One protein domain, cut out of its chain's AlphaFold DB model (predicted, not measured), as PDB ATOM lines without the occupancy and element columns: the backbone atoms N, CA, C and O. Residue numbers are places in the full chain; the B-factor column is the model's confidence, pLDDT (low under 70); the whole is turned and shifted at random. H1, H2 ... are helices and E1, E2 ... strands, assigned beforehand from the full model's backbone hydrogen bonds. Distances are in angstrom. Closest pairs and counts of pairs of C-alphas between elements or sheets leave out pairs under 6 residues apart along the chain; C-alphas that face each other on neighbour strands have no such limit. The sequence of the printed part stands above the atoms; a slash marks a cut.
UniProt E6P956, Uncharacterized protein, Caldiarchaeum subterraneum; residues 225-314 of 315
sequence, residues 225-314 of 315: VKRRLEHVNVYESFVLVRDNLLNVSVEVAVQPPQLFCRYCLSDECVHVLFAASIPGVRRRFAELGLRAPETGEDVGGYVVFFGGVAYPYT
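Overview. This is residues 225 to 314 of the 315 residues of an uncharacterized protein of Caldiarchaeum subterraneum (UniProt E6P956). A strongly twisted sheet of four strands, E2 to E5, curls round the short helix H1, with H2 beside the strands toward one end of the long axis; at the other end lies a small three-stranded sheet, in which E1 pairs with the hairpin of E6 and E7. The long link of residues 288 to 301 leads back from the H2 end to this small sheet. The printed part has 90 residues, with seven named strands and two named helices in the order E1 E2 E3 E4 E5 H1 H2 E6 E7, of mixed class. The sheet orders are E2 - E3 - E4 - E5 and E1 - E6 - E7, both antiparallel throughout. The whole is compact, with a radius of gyration of the C-alphas of 13.2 A, and spans 45 by 23 by 20 A, only just a rod.

Along the chain. E1, residues 225 to 227, begins at C-alpha 225 (117.771, 274.315, 304.299). It is followed by E2, residues 229 to 234, 14.2 A long, and E3, residues 238 to 243, 15.6 A. E4, residues 248 to 255, is the longest strand at 21.5 A, from C-alpha 248 at (120.476, 261.584, 315.429). E5 holds residues 258 to 261. H1 is residues 270 to 277, 10.6 A, and H2 residues 279 to 287, 12.6 A. E6, residues 302 to 306, 13.1 A, and E7, residues 309 to 313, 12.4 A, come last; E7 ends at C-alpha 313 (125.768, 275.584, 305.673).

Arrangement. E2, E3, E4 and E5 form a meander, each strand the antiparallel neighbour and hairpin partner of the one before. Within hydrogen-bond range are N 230 and O 242 across the neighbours E2 and E3, at 2.9 A, N 239 and O 252 across E3 and E4, at 2.8 A, and N 253 and O 260 across E4 and E5, at 2.8 A. H1 is on this sheet, which curls round it; the closest C-alphas of H1 and E5 are those of Val 272 and Cys 261, 6.1 A apart. H2 is on the sheet too, at a height over the sheet of 9.1 A, and only just over none of its strands, with 2 C-alphas each falling on E3 and E5. With H1 and H2 on one face, there are two layers. H1 and H2 are close but not clearly touching, about perpendicular at 74 degrees, with the C-alphas of Ala 276 and Arg 282 closest at 6.2 A. In both helices every O i to N i+4 pair is within hydrogen-bond range. E1 runs on into E2 at 44 degrees across one residue. In the small sheet, E1 and E6 are antiparallel, with N 226 and O 303 at 2.9 A, and E6 and E7 form a hairpin, with N 304 and O 311 at 2.9 A. E2 and E6 are only just apart, with their closest C-alphas at 8.1 A.

Size, cuts and confidence. The two C-alphas farthest apart, those of Gly 289 and Gly 307, are 46.1 A from each other. The printed part has no cut. The link from H2 to E6, 14 residues, is long; the link from E5 to H1 is short, and the others are tight. The mean pLDDT of the printed part is 89.5, and residue 297 is under 70.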
ATOM      1  N   VAL A 225     117.022 273.682 303.209       81.94
ATOM      2  CA  VAL A 225     117.771 274.315 304.299       81.94
ATOM      3  C   VAL A 225     117.004 274.066 305.594       81.94
ATOM      4  O   VAL A 225     115.871 274.527 305.754       81.94
ATOM      5  N   LYS A 226     117.606 273.328 306.523       85.69
ATOM      6  CA  LYS A 226     117.086 273.141 307.882       85.69
ATOM      7  C   LYS A 226     118.053 273.728 308.890       85.69
ATOM      8  O   LYS A 226     119.245 273.844 308.626       85.69
ATOM      9  N   ARG A 227     117.558 274.053 310.083       89.94
ATOM     10  CA  ARG A 227     118.455 274.304 311.216       89.94
ATOM     11  C   ARG A 227     119.197 273.014 311.540       89.94
ATOM     12  O   ARG A 227     118.608 271.937 311.471       89.94
ATOM     13  N   ARG A 228     120.476 273.102 311.902       93.75
ATOM     14  CA  ARG A 228     121.221 271.911 312.335       93.75
ATOM     15  C   ARG A 228     120.592 271.278 313.561       93.75
ATOM     16  O   ARG A 228     120.481 270.062 313.630       93.75
ATOM     17  N   LEU A 229     120.223 272.113 314.525       95.75
ATOM     18  CA  LEU A 229     119.706 271.691 315.811       95.75
ATOM     19  C   LEU A 229     118.249 272.119 315.929       95.75
ATOM     20  O   LEU A 229     117.915 273.290 315.743       95.75
ATOM     21  N   GLU A 230     117.389 271.156 316.231       95.06
ATOM     22  CA  GLU A 230     115.966 271.379 316.460       95.06
ATOM     23  C   GLU A 230     115.588 270.889 317.857       95.06
ATOM     24  O   GLU A 230     116.017 269.831 318.323       95.06
ATOM     25  N   HIS A 231     114.768 271.675 318.547       95.56
ATOM     26  CA  HIS A 231     114.199 271.278 319.826       95.56
ATOM     27  C   HIS A 231     113.056 270.287 319.584       95.56
ATOM     28  O   HIS A 231     112.096 270.616 318.891       95.56
ATOM     29  N   VAL A 232     113.155 269.084 320.159       96.00
ATOM     30  CA  VAL A 232     112.100 268.064 320.054       96.00
ATOM     31  C   VAL A 232     111.156 268.147 321.248       96.00
ATOM     32  O   VAL A 232     109.950 268.291 321.073       96.00
ATOM     33  N   ASN A 233     111.689 268.033 322.470       96.25
ATOM     34  CA  ASN A 233     110.889 268.097 323.695       96.25
ATOM     35  C   ASN A 233     111.744 268.433 324.933       96.25
ATOM     36  O   ASN A 233     112.964 268.257 324.915       96.25
ATOM     37  N   VAL A 234     111.118 268.929 326.008       95.12
ATOM     38  CA  VAL A 234     111.783 269.200 327.300       95.12
ATOM     39  C   VAL A 234     111.171 268.341 328.411       95.12
ATOM     40  O   VAL A 234     110.052 268.594 328.859       95.12
ATOM     41  N   TYR A 235     111.931 267.380 328.931       94.25
ATOM     42  CA  TYR A 235     111.545 266.528 330.059       94.25
ATOM     43  C   TYR A 235     112.133 267.046 331.374       94.25
ATOM     44  O   TYR A 235     112.987 267.933 331.380       94.25
ATOM     45  N   GLU A 236     111.653 266.523 332.501       91.50
ATOM     46  CA  GLU A 236     112.089 266.959 333.835       91.50
ATOM     47  C   GLU A 236     113.601 266.801 334.039       91.50
ATOM     48  O   GLU A 236     114.249 267.713 334.540       91.50
ATOM     49  N   SER A 237     114.172 265.679 333.592       92.81
ATOM     50  CA  SER A 237     115.585 265.338 333.803       92.81
ATOM     51  C   SER A 237     116.476 265.511 332.571       92.81
ATOM     52  O   SER A 237     117.699 265.425 332.689       92.81
ATOM     53  N   PHE A 238     115.909 265.740 331.384       95.44
ATOM     54  CA  PHE A 238     116.681 265.898 330.150       95.44
ATOM     55  C   PHE A 238     115.929 266.681 329.070       95.44
ATOM     56  O   PHE A 238     114.709 266.831 329.089       95.44
ATOM     57  N   VAL A 239     116.675 267.153 328.081       96.56
ATOM     58  CA  VAL A 239     116.182 267.845 326.891       96.56
ATOM     59  C   VAL A 239     116.493 266.982 325.680       96.56
ATOM     60  O   VAL A 239     117.617 266.500 325.543       96.56
ATOM     61  N   LEU A 240     115.511 266.781 324.805       97.81
ATOM     62  CA  LEU A 240     115.702 266.031 323.569       97.81
ATOM     63  C   LEU A 240     115.937 267.006 322.409       97.81
ATOM     64  O   LEU A 240     115.064 267.818 322.080       97.81
ATOM     65  N   VAL A 241     117.118 266.918 321.801       97.44
ATOM     66  CA  VAL A 241     117.574 267.768 320.692       97.44
ATOM     67  C   VAL A 241     117.790 266.901 319.455       97.44
ATOM     68  O   VAL A 241     118.436 265.860 319.532       97.44
ATOM     69  N   ARG A 242     117.271 267.312 318.299       97.19
ATOM     70  CA  ARG A 242     117.536 266.657 317.013       97.19
ATOM     71  C   ARG A 242     118.734 267.324 316.349       97.19
ATOM     72  O   ARG A 242     118.694 268.527 316.120       97.19
ATOM     73  N   ASP A 243     119.763 266.546 316.020       96.62
ATOM     74  CA  ASP A 243     120.870 266.988 315.169       96.62
ATOM     75  C   ASP A 243     120.636 266.488 313.740       96.62
ATOM     76  O   ASP A 243     120.756 265.297 313.447       96.62
ATOM     77  N   ASN A 244     120.262 267.408 312.858       92.38
ATOM     78  CA  ASN A 244     119.988 267.163 311.447       92.38
ATOM     79  C   ASN A 244     121.259 266.908 310.627       92.38
ATOM     80  O   ASN A 244     121.164 266.246 309.596       92.38
ATOM     81  N   LEU A 245     122.430 267.379 311.074       91.31
ATOM     82  CA  LEU A 245     123.702 267.087 310.403       91.31
ATOM     83  C   LEU A 245     124.113 265.634 310.650       91.31
ATOM     84  O   LEU A 245     124.500 264.926 309.726       91.31
ATOM     85  N   LEU A 246     123.997 265.189 311.900       90.88
ATOM     86  CA  LEU A 246     124.325 263.818 312.303       90.88
ATOM     87  C   LEU A 246     123.157 262.838 312.103       90.88
ATOM     88  O   LEU A 246     123.331 261.629 312.229       90.88
ATOM     89  N   ASN A 247     121.962 263.352 311.803       88.94
ATOM     90  CA  ASN A 247     120.708 262.611 311.684       88.94
ATOM     91  C   ASN A 247     120.344 261.780 312.940       88.94
ATOM     92  O   ASN A 247     119.683 260.740 312.842       88.94
ATOM     93  N   VAL A 248     120.720 262.252 314.134       94.25
ATOM     94  CA  VAL A 248     120.476 261.584 315.429       94.25
ATOM     95  C   VAL A 248     119.672 262.465 316.381       94.25
ATOM     96  O   VAL A 248     119.673 263.690 316.277       94.25
ATOM     97  N   SER A 249     118.969 261.834 317.321       97.06
ATOM     98  CA  SER A 249     118.337 262.530 318.444       97.06
ATOM     99  C   SER A 249     119.209 262.353 319.681       97.06
ATOM    100  O   SER A 249     119.589 261.236 320.021       97.06
ATOM    101  N   VAL A 250     119.539 263.462 320.326       97.81
ATOM    102  CA  VAL A 250     120.501 263.553 321.418       97.81
ATOM    103  C   VAL A 250     119.783 263.956 322.697       97.81
ATOM    104  O   VAL A 250     119.004 264.910 322.718       97.81
ATOM    105  N   GLU A 251     120.074 263.236 323.777       98.06
ATOM    106  CA  GLU A 251     119.617 263.576 325.120       98.06
ATOM    107  C   GLU A 251     120.658 264.441 325.835       98.06
ATOM    108  O   GLU A 251     121.803 264.025 326.045       98.06
ATOM    109  N   VAL A 252     120.240 265.632 326.249       97.50
ATOM    110  CA  VAL A 252     121.026 266.520 327.105       97.50
ATOM    111  C   VAL A 252     120.449 266.455 328.512       97.50
ATOM    112  O   VAL A 252     119.368 266.978 328.773       97.50
ATOM    113  N   ALA A 253     121.144 265.771 329.414       96.31
ATOM    114  CA  ALA A 253     120.716 265.597 330.792       96.31
ATOM    115  C   ALA A 253     120.899 266.891 331.596       96.31
ATOM    116  O   ALA A 253     121.913 267.581 331.479       96.31
ATOM    117  N   VAL A 254     119.917 267.185 332.443       92.94
ATOM    118  CA  VAL A 254     119.966 268.252 333.442       92.94
ATOM    119  C   VAL A 254     120.574 267.652 334.709       92.94
ATOM    120  O   VAL A 254     119.877 267.000 335.485       92.94
ATOM    121  N   GLN A 255     121.890 267.801 334.889       88.81
ATOM    122  CA  GLN A 255     122.630 267.238 336.023       88.81
ATOM    123  C   GLN A 255     123.303 268.355 336.820       88.81
ATOM    124  O   GLN A 255     124.417 268.747 336.482       88.81
ATOM    125  N   PRO A 256     122.673 268.864 337.894       83.94
ATOM    126  CA  PRO A 256     123.279 269.898 338.724       83.94
ATOM    127  C   PRO A 256     124.738 269.545 339.078       83.94
ATOM    128  O   PRO A 256     124.981 268.435 339.556       83.94
ATOM    129  N   PRO A 257     125.712 270.443 338.831       86.88
ATOM    130  CA  PRO A 257     125.543 271.867 338.527       86.88
ATOM    131  C   PRO A 257     125.406 272.253 337.037       86.88
ATOM    132  O   PRO A 257     125.267 273.440 336.747       86.88
ATOM    133  N   GLN A 258     125.444 271.311 336.093       90.81
ATOM    134  CA  GLN A 258     125.626 271.596 334.663       90.81
ATOM    135  C   GLN A 258     124.711 270.790 333.721       90.81
ATOM    136  O   GLN A 258     123.950 269.909 334.113       90.81
ATOM    137  N   LEU A 259     124.734 271.134 332.434       93.69
ATOM    138  CA  LEU A 259     124.137 270.305 331.386       93.69
ATOM    139  C   LEU A 259     125.172 269.289 330.908       93.69
ATOM    140  O   LEU A 259     126.348 269.617 330.787       93.69
ATOM    141  N   PHE A 260     124.733 268.073 330.594       95.44
ATOM    142  CA  PHE A 260     125.618 267.032 330.078       95.44
ATOM    143  C   PHE A 260     124.995 266.331 328.873       95.44
ATOM    144  O   PHE A 260     123.896 265.776 328.960       95.44
ATOM    145  N   CYS A 261     125.685 266.333 327.734       97.56
ATOM    146  CA  CYS A 261     125.235 265.621 326.544       97.56
ATOM    147  C   CYS A 261     125.606 264.138 326.633       97.56
ATOM    148  O   CYS A 261     126.784 263.782 326.642       97.56
ATOM    149  N   ARG A 262     124.601 263.255 326.620       97.50
ATOM    150  CA  ARG A 262     124.816 261.797 326.673       97.50
ATOM    151  C   ARG A 262     125.433 261.219 325.400       97.50
ATOM    152  O   ARG A 262     126.014 260.146 325.451       97.50
ATOM    153  N   TYR A 263     125.299 261.915 324.273       97.50
ATOM    154  CA  TYR A 263     125.858 261.479 322.993       97.50
ATOM    155  C   TYR A 263     127.337 261.862 322.850       97.50
ATOM    156  O   TYR A 263     128.164 261.018 322.529       97.50
ATOM    157  N   CYS A 264     127.681 263.125 323.124       96.81
ATOM    158  CA  CYS A 264     129.062 263.615 323.054       96.81
ATOM    159  C   CYS A 264     129.894 263.273 324.295       96.81
ATOM    160  O   CYS A 264     131.109 263.427 324.253       96.81
ATOM    161  N   LEU A 265     129.244 262.858 325.389       97.00
ATOM    162  CA  LEU A 265     129.863 262.639 326.699       97.00
ATOM    163  C   LEU A 265     130.618 263.877 327.206       97.00
ATOM    164  O   LEU A 265     131.699 263.775 327.780       97.00
ATOM    165  N   SER A 266     130.045 265.054 326.960       96.06
ATOM    166  CA  SER A 266     130.652 266.349 327.258       96.06
ATOM    167  C   SER A 266     129.580 267.376 327.636       96.06
ATOM    168  O   SER A 266     128.430 267.301 327.188       96.06
ATOM    169  N   ASP A 267     129.968 268.312 328.490       94.25
ATOM    170  CA  ASP A 267     129.264 269.536 328.877       94.25
ATOM    171  C   ASP A 267     129.566 270.723 327.939       94.25
ATOM    172  O   ASP A 267     128.790 271.672 327.867       94.25
ATOM    173  N   GLU A 268     130.635 270.637 327.149       93.81
ATOM    174  CA  GLU A 268     131.085 271.658 326.200       93.81
ATOM    175  C   GLU A 268     130.861 271.215 324.746       93.81
ATOM    176  O   GLU A 268     131.784 271.100 323.940       93.81
ATOM    177  N   CYS A 269     129.607 270.946 324.375       95.06
ATOM    178  CA  CYS A 269     129.267 270.612 322.991       95.06
ATOM    179  C   CYS A 269     128.138 271.476 322.430       95.06
ATOM    180  O   CYS A 269     127.358 272.092 323.158       95.06
ATOM    181  N   VAL A 270     128.010 271.473 321.099       95.44
ATOM    182  CA  VAL A 270     126.975 272.239 320.391       95.44
ATOM    183  C   VAL A 270     125.556 271.869 320.850       95.44
ATOM    184  O   VAL A 270     124.692 272.738 320.929       95.44
ATOM    185  N   HIS A 271     125.313 270.605 321.233       96.62
ATOM    186  CA  HIS A 271     124.012 270.170 321.760       96.62
ATOM    187  C   HIS A 271     123.715 270.782 323.128       96.62
ATOM    188  O   HIS A 271     122.574 271.173 323.366       96.62
ATOM    189  N   VAL A 272     124.718 270.892 324.010       95.75
ATOM    190  CA  VAL A 272     124.567 271.533 325.327       95.75
ATOM    191  C   VAL A 272     124.324 273.026 325.169       95.75
ATOM    192  O   VAL A 272     123.381 273.550 325.757       95.75
ATOM    193  N   LEU A 273     125.123 273.697 324.336       95.00
ATOM    194  CA  LEU A 273     124.956 275.127 324.083       95.00
ATOM    195  C   LEU A 273     123.578 275.428 323.481       95.00
ATOM    196  O   LEU A 273     122.894 276.348 323.918       95.00
ATOM    197  N   PHE A 274     123.113 274.614 322.534       95.81
ATOM    198  CA  PHE A 274     121.761 274.750 321.998       95.81
ATOM    199  C   PHE A 274     120.681 274.453 323.044       95.81
ATOM    200  O   PHE A 274     119.719 275.203 323.159       95.81
ATOM    201  N   ALA A 275     120.826 273.400 323.854       95.75
ATOM    202  CA  ALA A 275     119.862 273.107 324.913       95.75
ATOM    203  C   ALA A 275     119.768 274.255 325.933       95.75
ATOM    204  O   ALA A 275     118.672 274.594 326.379       95.75
ATOM    205  N   ALA A 276     120.896 274.892 326.254       94.69
ATOM    206  CA  ALA A 276     120.954 276.049 327.137       94.69
ATOM    207  C   ALA A 276     120.309 277.311 326.542       94.69
ATOM    208  O   ALA A 276     119.870 278.169 327.307       94.69
ATOM    209  N   SER A 277     120.215 277.440 325.214       94.06
ATOM    210  CA  SER A 277     119.564 278.598 324.586       94.06
ATOM    211  C   SER A 277     118.034 278.502 324.624       94.06
ATOM    212  O   SER A 277     117.343 279.519 324.530       94.06
ATOM    213  N   ILE A 278     117.478 277.302 324.846       93.94
ATOM    214  CA  ILE A 278     116.029 277.073 324.896       93.94
ATOM    215  C   ILE A 278     115.423 277.762 326.140       93.94
ATOM    216  O   ILE A 278     115.744 277.391 327.275       93.94
ATOM    217  N   PRO A 279     114.456 278.692 325.985       92.25
ATOM    218  CA  PRO A 279     113.891 279.444 327.114       92.25
ATOM    219  C   PRO A 279     113.229 278.578 328.194       92.25
ATOM    220  O   PRO A 279     113.215 278.939 329.371       92.25
ATOM    221  N   GLY A 280     112.651 277.434 327.816       90.94
ATOM    222  CA  GLY A 280     112.081 276.473 328.768       90.94
ATOM    223  C   GLY A 280     113.142 275.811 329.653       90.94
ATOM    224  O   GLY A 280     112.917 275.622 330.844       90.94
ATOM    225  N   VAL A 281     114.317 275.527 329.089       90.62
ATOM    226  CA  VAL A 281     115.448 274.924 329.809       90.62
ATOM    227  C   VAL A 281     116.085 275.949 330.740       90.62
ATOM    228  O   VAL A 281     116.314 275.644 331.906       90.62
ATOM    229  N   ARG A 282     116.274 277.193 330.271       91.12
ATOM    230  CA  ARG A 282     116.799 278.294 331.100       91.12
ATOM    231  C   ARG A 282     115.950 278.551 332.341       91.12
ATOM    232  O   ARG A 282     116.506 278.756 333.414       91.12
ATOM    233  N   ARG A 283     114.618 278.509 332.208       91.12
ATOM    234  CA  ARG A 283     113.697 278.655 333.349       91.12
ATOM    235  C   ARG A 283     113.897 277.551 334.387       91.12
ATOM    236  O   ARG A 283     114.097 277.864 335.553       91.12
ATOM    237  N   ARG A 284     113.960 276.286 333.956       87.50
ATOM    238  CA  ARG A 284     114.233 275.152 334.858       87.50
ATOM    239  C   ARG A 284     115.609 275.243 335.517       87.50
ATOM    240  O   ARG A 284     115.745 274.959 336.699       87.50
ATOM    241  N   PHE A 285     116.629 275.681 334.781       87.62
ATOM    242  CA  PHE A 285     117.960 275.915 335.347       87.62
ATOM    243  C   PHE A 285     117.944 276.985 336.442       87.62
ATOM    244  O   PHE A 285     118.556 276.792 337.492       87.62
ATOM    245  N   ALA A 286     117.208 278.077 336.220       88.94
ATOM    246  CA  ALA A 286     117.056 279.140 337.206       88.94
ATOM    247  C   ALA A 286     116.320 278.661 338.471       88.94
ATOM    248  O   ALA A 286     116.735 279.008 339.573       88.94
ATOM    249  N   GLU A 287     115.284 277.826 338.330       90.56
ATOM    250  CA  GLU A 287     114.563 277.209 339.459       90.56
ATOM    251  C   GLU A 287     115.471 276.313 340.316       90.56
ATOM    252  O   GLU A 287     115.330 276.272 341.536       90.56
ATOM    253  N   LEU A 288     116.445 275.648 339.691       88.12
ATOM    254  CA  LEU A 288     117.459 274.839 340.375       88.12
ATOM    255  C   LEU A 288     118.619 275.671 340.955       88.12
ATOM    256  O   LEU A 288     119.536 275.105 341.551       88.12
ATOM    257  N   GLY A 289     118.610 276.998 340.784       87.69
ATOM    258  CA  GLY A 289     119.682 277.887 341.243       87.69
ATOM    259  C   GLY A 289     120.983 277.766 340.440       87.69
ATOM    260  O   GLY A 289     122.045 278.157 340.928       87.69
ATOM    261  N   LEU A 290     120.924 277.221 339.223       84.56
ATOM    262  CA  LEU A 290     122.085 276.991 338.366       84.56
ATOM    263  C   LEU A 290     122.265 278.131 337.357       84.56
ATOM    264  O   LEU A 290     121.297 278.663 336.809       84.56
ATOM    265  N   ARG A 291     123.521 278.488 337.060       80.31
ATOM    266  CA  ARG A 291     123.835 279.419 335.967       80.31
ATOM    267  C   ARG A 291     123.876 278.649 334.652       80.31
ATOM    268  O   ARG A 291     124.723 277.782 334.473       80.31
ATOM    269  N   ALA A 292     122.964 278.972 333.739       78.56
ATOM    270  CA  ALA A 292     123.045 278.480 332.369       78.56
ATOM    271  C   ALA A 292     124.280 279.083 331.670       78.56
ATOM    272  O   ALA A 292     124.587 280.253 331.923       78.56
ATOM    273  N   PRO A 293     124.972 278.328 330.796       82.56
ATOM    274  CA  PRO A 293     126.060 278.880 330.000       82.56
ATOM    275  C   PRO A 293     125.538 280.018 329.114       82.56
ATOM    276  O   PRO A 293     124.391 279.998 328.652       82.56
ATOM    277  N   GLU A 294     126.375 281.030 328.896       79.75
ATOM    278  CA  GLU A 294     126.055 282.109 327.968       79.75
ATOM    279  C   GLU A 294     125.975 281.531 326.554       79.75
ATOM    280  O   GLU A 294     126.883 280.847 326.084       79.75
ATOM    281  N   THR A 295     124.847 281.758 325.890       79.94
ATOM    282  CA  THR A 295     124.599 281.258 324.539       79.94
ATOM    283  C   THR A 295     124.566 282.439 323.588       79.94
ATOM    284  O   THR A 295     123.835 283.401 323.816       79.94
ATOM    285  N   GLY A 296     125.379 282.381 322.531       73.38
ATOM    286  CA  GLY A 296     125.224 283.278 321.388       73.38
ATOM    287  C   GLY A 296     123.903 282.992 320.670       73.38
ATOM    288  O   GLY A 296     123.377 281.882 320.757       73.38
ATOM    289  N   GLU A 297     123.361 283.978 319.957       67.44
ATOM    290  CA  GLU A 297     122.017 283.892 319.362       67.44
ATOM    291  C   GLU A 297     121.861 282.798 318.285       67.44
ATOM    292  O   GLU A 297     120.729 282.476 317.928       67.44
ATOM    293  N   ASP A 298     122.944 282.158 317.818       74.81
ATOM    294  CA  ASP A 298     122.868 281.231 316.680       74.81
ATOM    295  C   ASP A 298     123.786 279.997 316.757       74.81
ATOM    296  O   ASP A 298     124.493 279.632 315.820       74.81
ATOM    297  N   VAL A 299     123.776 279.296 317.892       78.38
ATOM    298  CA  VAL A 299     124.675 278.142 318.124       78.38
ATOM    299  C   VAL A 299     124.401 276.910 317.243       78.38
ATOM    300  O   VAL A 299     125.155 275.940 317.286       78.38
ATOM    301  N   GLY A 300     123.325 276.915 316.454       77.06
ATOM    302  CA  GLY A 300     122.947 275.784 315.607       77.06
ATOM    303  C   GLY A 300     123.587 275.814 314.221       77.06
ATOM    304  O   GLY A 300     124.003 274.770 313.724       77.06
ATOM    305  N   GLY A 301     123.665 276.982 313.584       87.06
ATOM    306  CA  GLY A 301     123.888 277.054 312.140       87.06
ATOM    307  C   GLY A 301     122.815 276.302 311.336       87.06
ATOM    308  O   GLY A 301     121.829 275.767 311.869       87.06
ATOM    309  N   TYR A 302     123.020 276.238 310.024       86.44
ATOM    310  CA  TYR A 302     122.102 275.582 309.100       86.44
ATOM    311  C   TYR A 302     122.747 274.356 308.459       86.44
ATOM    312  O   TYR A 302     123.965 274.178 308.453       86.44
ATOM    313  N   VAL A 303     121.900 273.476 307.946       86.75
ATOM    314  CA  VAL A 303     122.277 272.266 307.231       86.75
ATOM    315  C   VAL A 303     121.490 272.242 305.938       86.75
ATOM    316  O   VAL A 303     120.270 272.423 305.935       86.75
ATOM    317  N   VAL A 304     122.198 272.009 304.845       84.31
ATOM    318  CA  VAL A 304     121.611 271.808 303.526       84.31
ATOM    319  C   VAL A 304     121.623 270.318 303.237       84.31
ATOM    320  O   VAL A 304     122.643 269.652 303.404       84.31
ATOM    321  N   PHE A 305     120.480 269.792 302.815       78.38
ATOM    322  CA  PHE A 305     120.384 268.423 302.329       78.38
ATOM    323  C   PHE A 305     120.542 268.426 300.813       78.38
ATOM    324  O   PHE A 305     119.802 269.127 300.130       78.38
ATOM    325  N   PHE A 306     121.505 267.662 300.302       74.00
ATOM    326  CA  PHE A 306     121.716 267.483 298.867       74.00
ATOM    327  C   PHE A 306     121.982 266.011 298.575       74.00
ATOM    328  O   PHE A 306     122.831 265.398 299.229       74.00
ATOM    329  N   GLY A 307     121.220 265.413 297.653       72.94
ATOM    330  CA  GLY A 307     121.344 263.976 297.362       72.94
ATOM    331  C   GLY A 307     121.134 263.111 298.609       72.94
ATOM    332  O   GLY A 307     121.740 262.053 298.769       72.94
ATOM    333  N   GLY A 308     120.366 263.627 299.575       72.00
ATOM    334  CA  GLY A 308     120.127 262.933 300.822       72.00
ATOM    335  C   GLY A 308     121.218 262.969 301.884       72.00
ATOM    336  O   GLY A 308     121.008 262.409 302.964       72.00
ATOM    337  N   VAL A 309     122.343 263.613 301.591       74.56
ATOM    338  CA  VAL A 309     123.452 263.821 302.517       74.56
ATOM    339  C   VAL A 309     123.330 265.220 303.116       74.56
ATOM    340  O   VAL A 309     122.954 266.175 302.437       74.56
ATOM    341  N   ALA A 310     123.594 265.324 304.415       84.06
ATOM    342  CA  ALA A 310     123.556 266.573 305.157       84.06
ATOM    343  C   ALA A 310     124.919 267.278 305.091       84.06
ATOM    344  O   ALA A 310     125.940 266.681 305.435       84.06
ATOM    345  N   TYR A 311     124.927 268.552 304.707       83.94
ATOM    346  CA  TYR A 311     126.125 269.391 304.645       83.94
ATOM    347  C   TYR A 311     125.969 270.609 305.560       83.94
ATOM    348  O   TYR A 311     124.895 271.218 305.567       83.94
ATOM    349  N   PRO A 312     127.005 270.992 306.330       84.88
ATOM    350  CA  PRO A 312     126.962 272.234 307.091       84.88
ATOM    351  C   PRO A 312     126.848 273.420 306.127       84.88
ATOM    352  O   PRO A 312     127.549 273.471 305.117       84.88
ATOM    353  N   TYR A 313     125.965 274.362 306.441       82.38
ATOM    354  CA  TYR A 313     125.768 275.584 305.673       82.38
ATOM    355  C   TYR A 313     126.182 276.783 306.518       82.38
ATOM    356  O   TYR A 313     125.619 277.032 307.586       82.38
ATOM    357  N   THR A 314     127.194 277.493 306.032       74.69
ATOM    358  CA  THR A 314     127.635 278.787 306.547       74.69
ATOM    359  C   THR A 314     127.121 279.852 305.590       74.69
ATOM    360  O   THR A 314     127.404 279.756 304.395       74.69
TER     361      THR A 314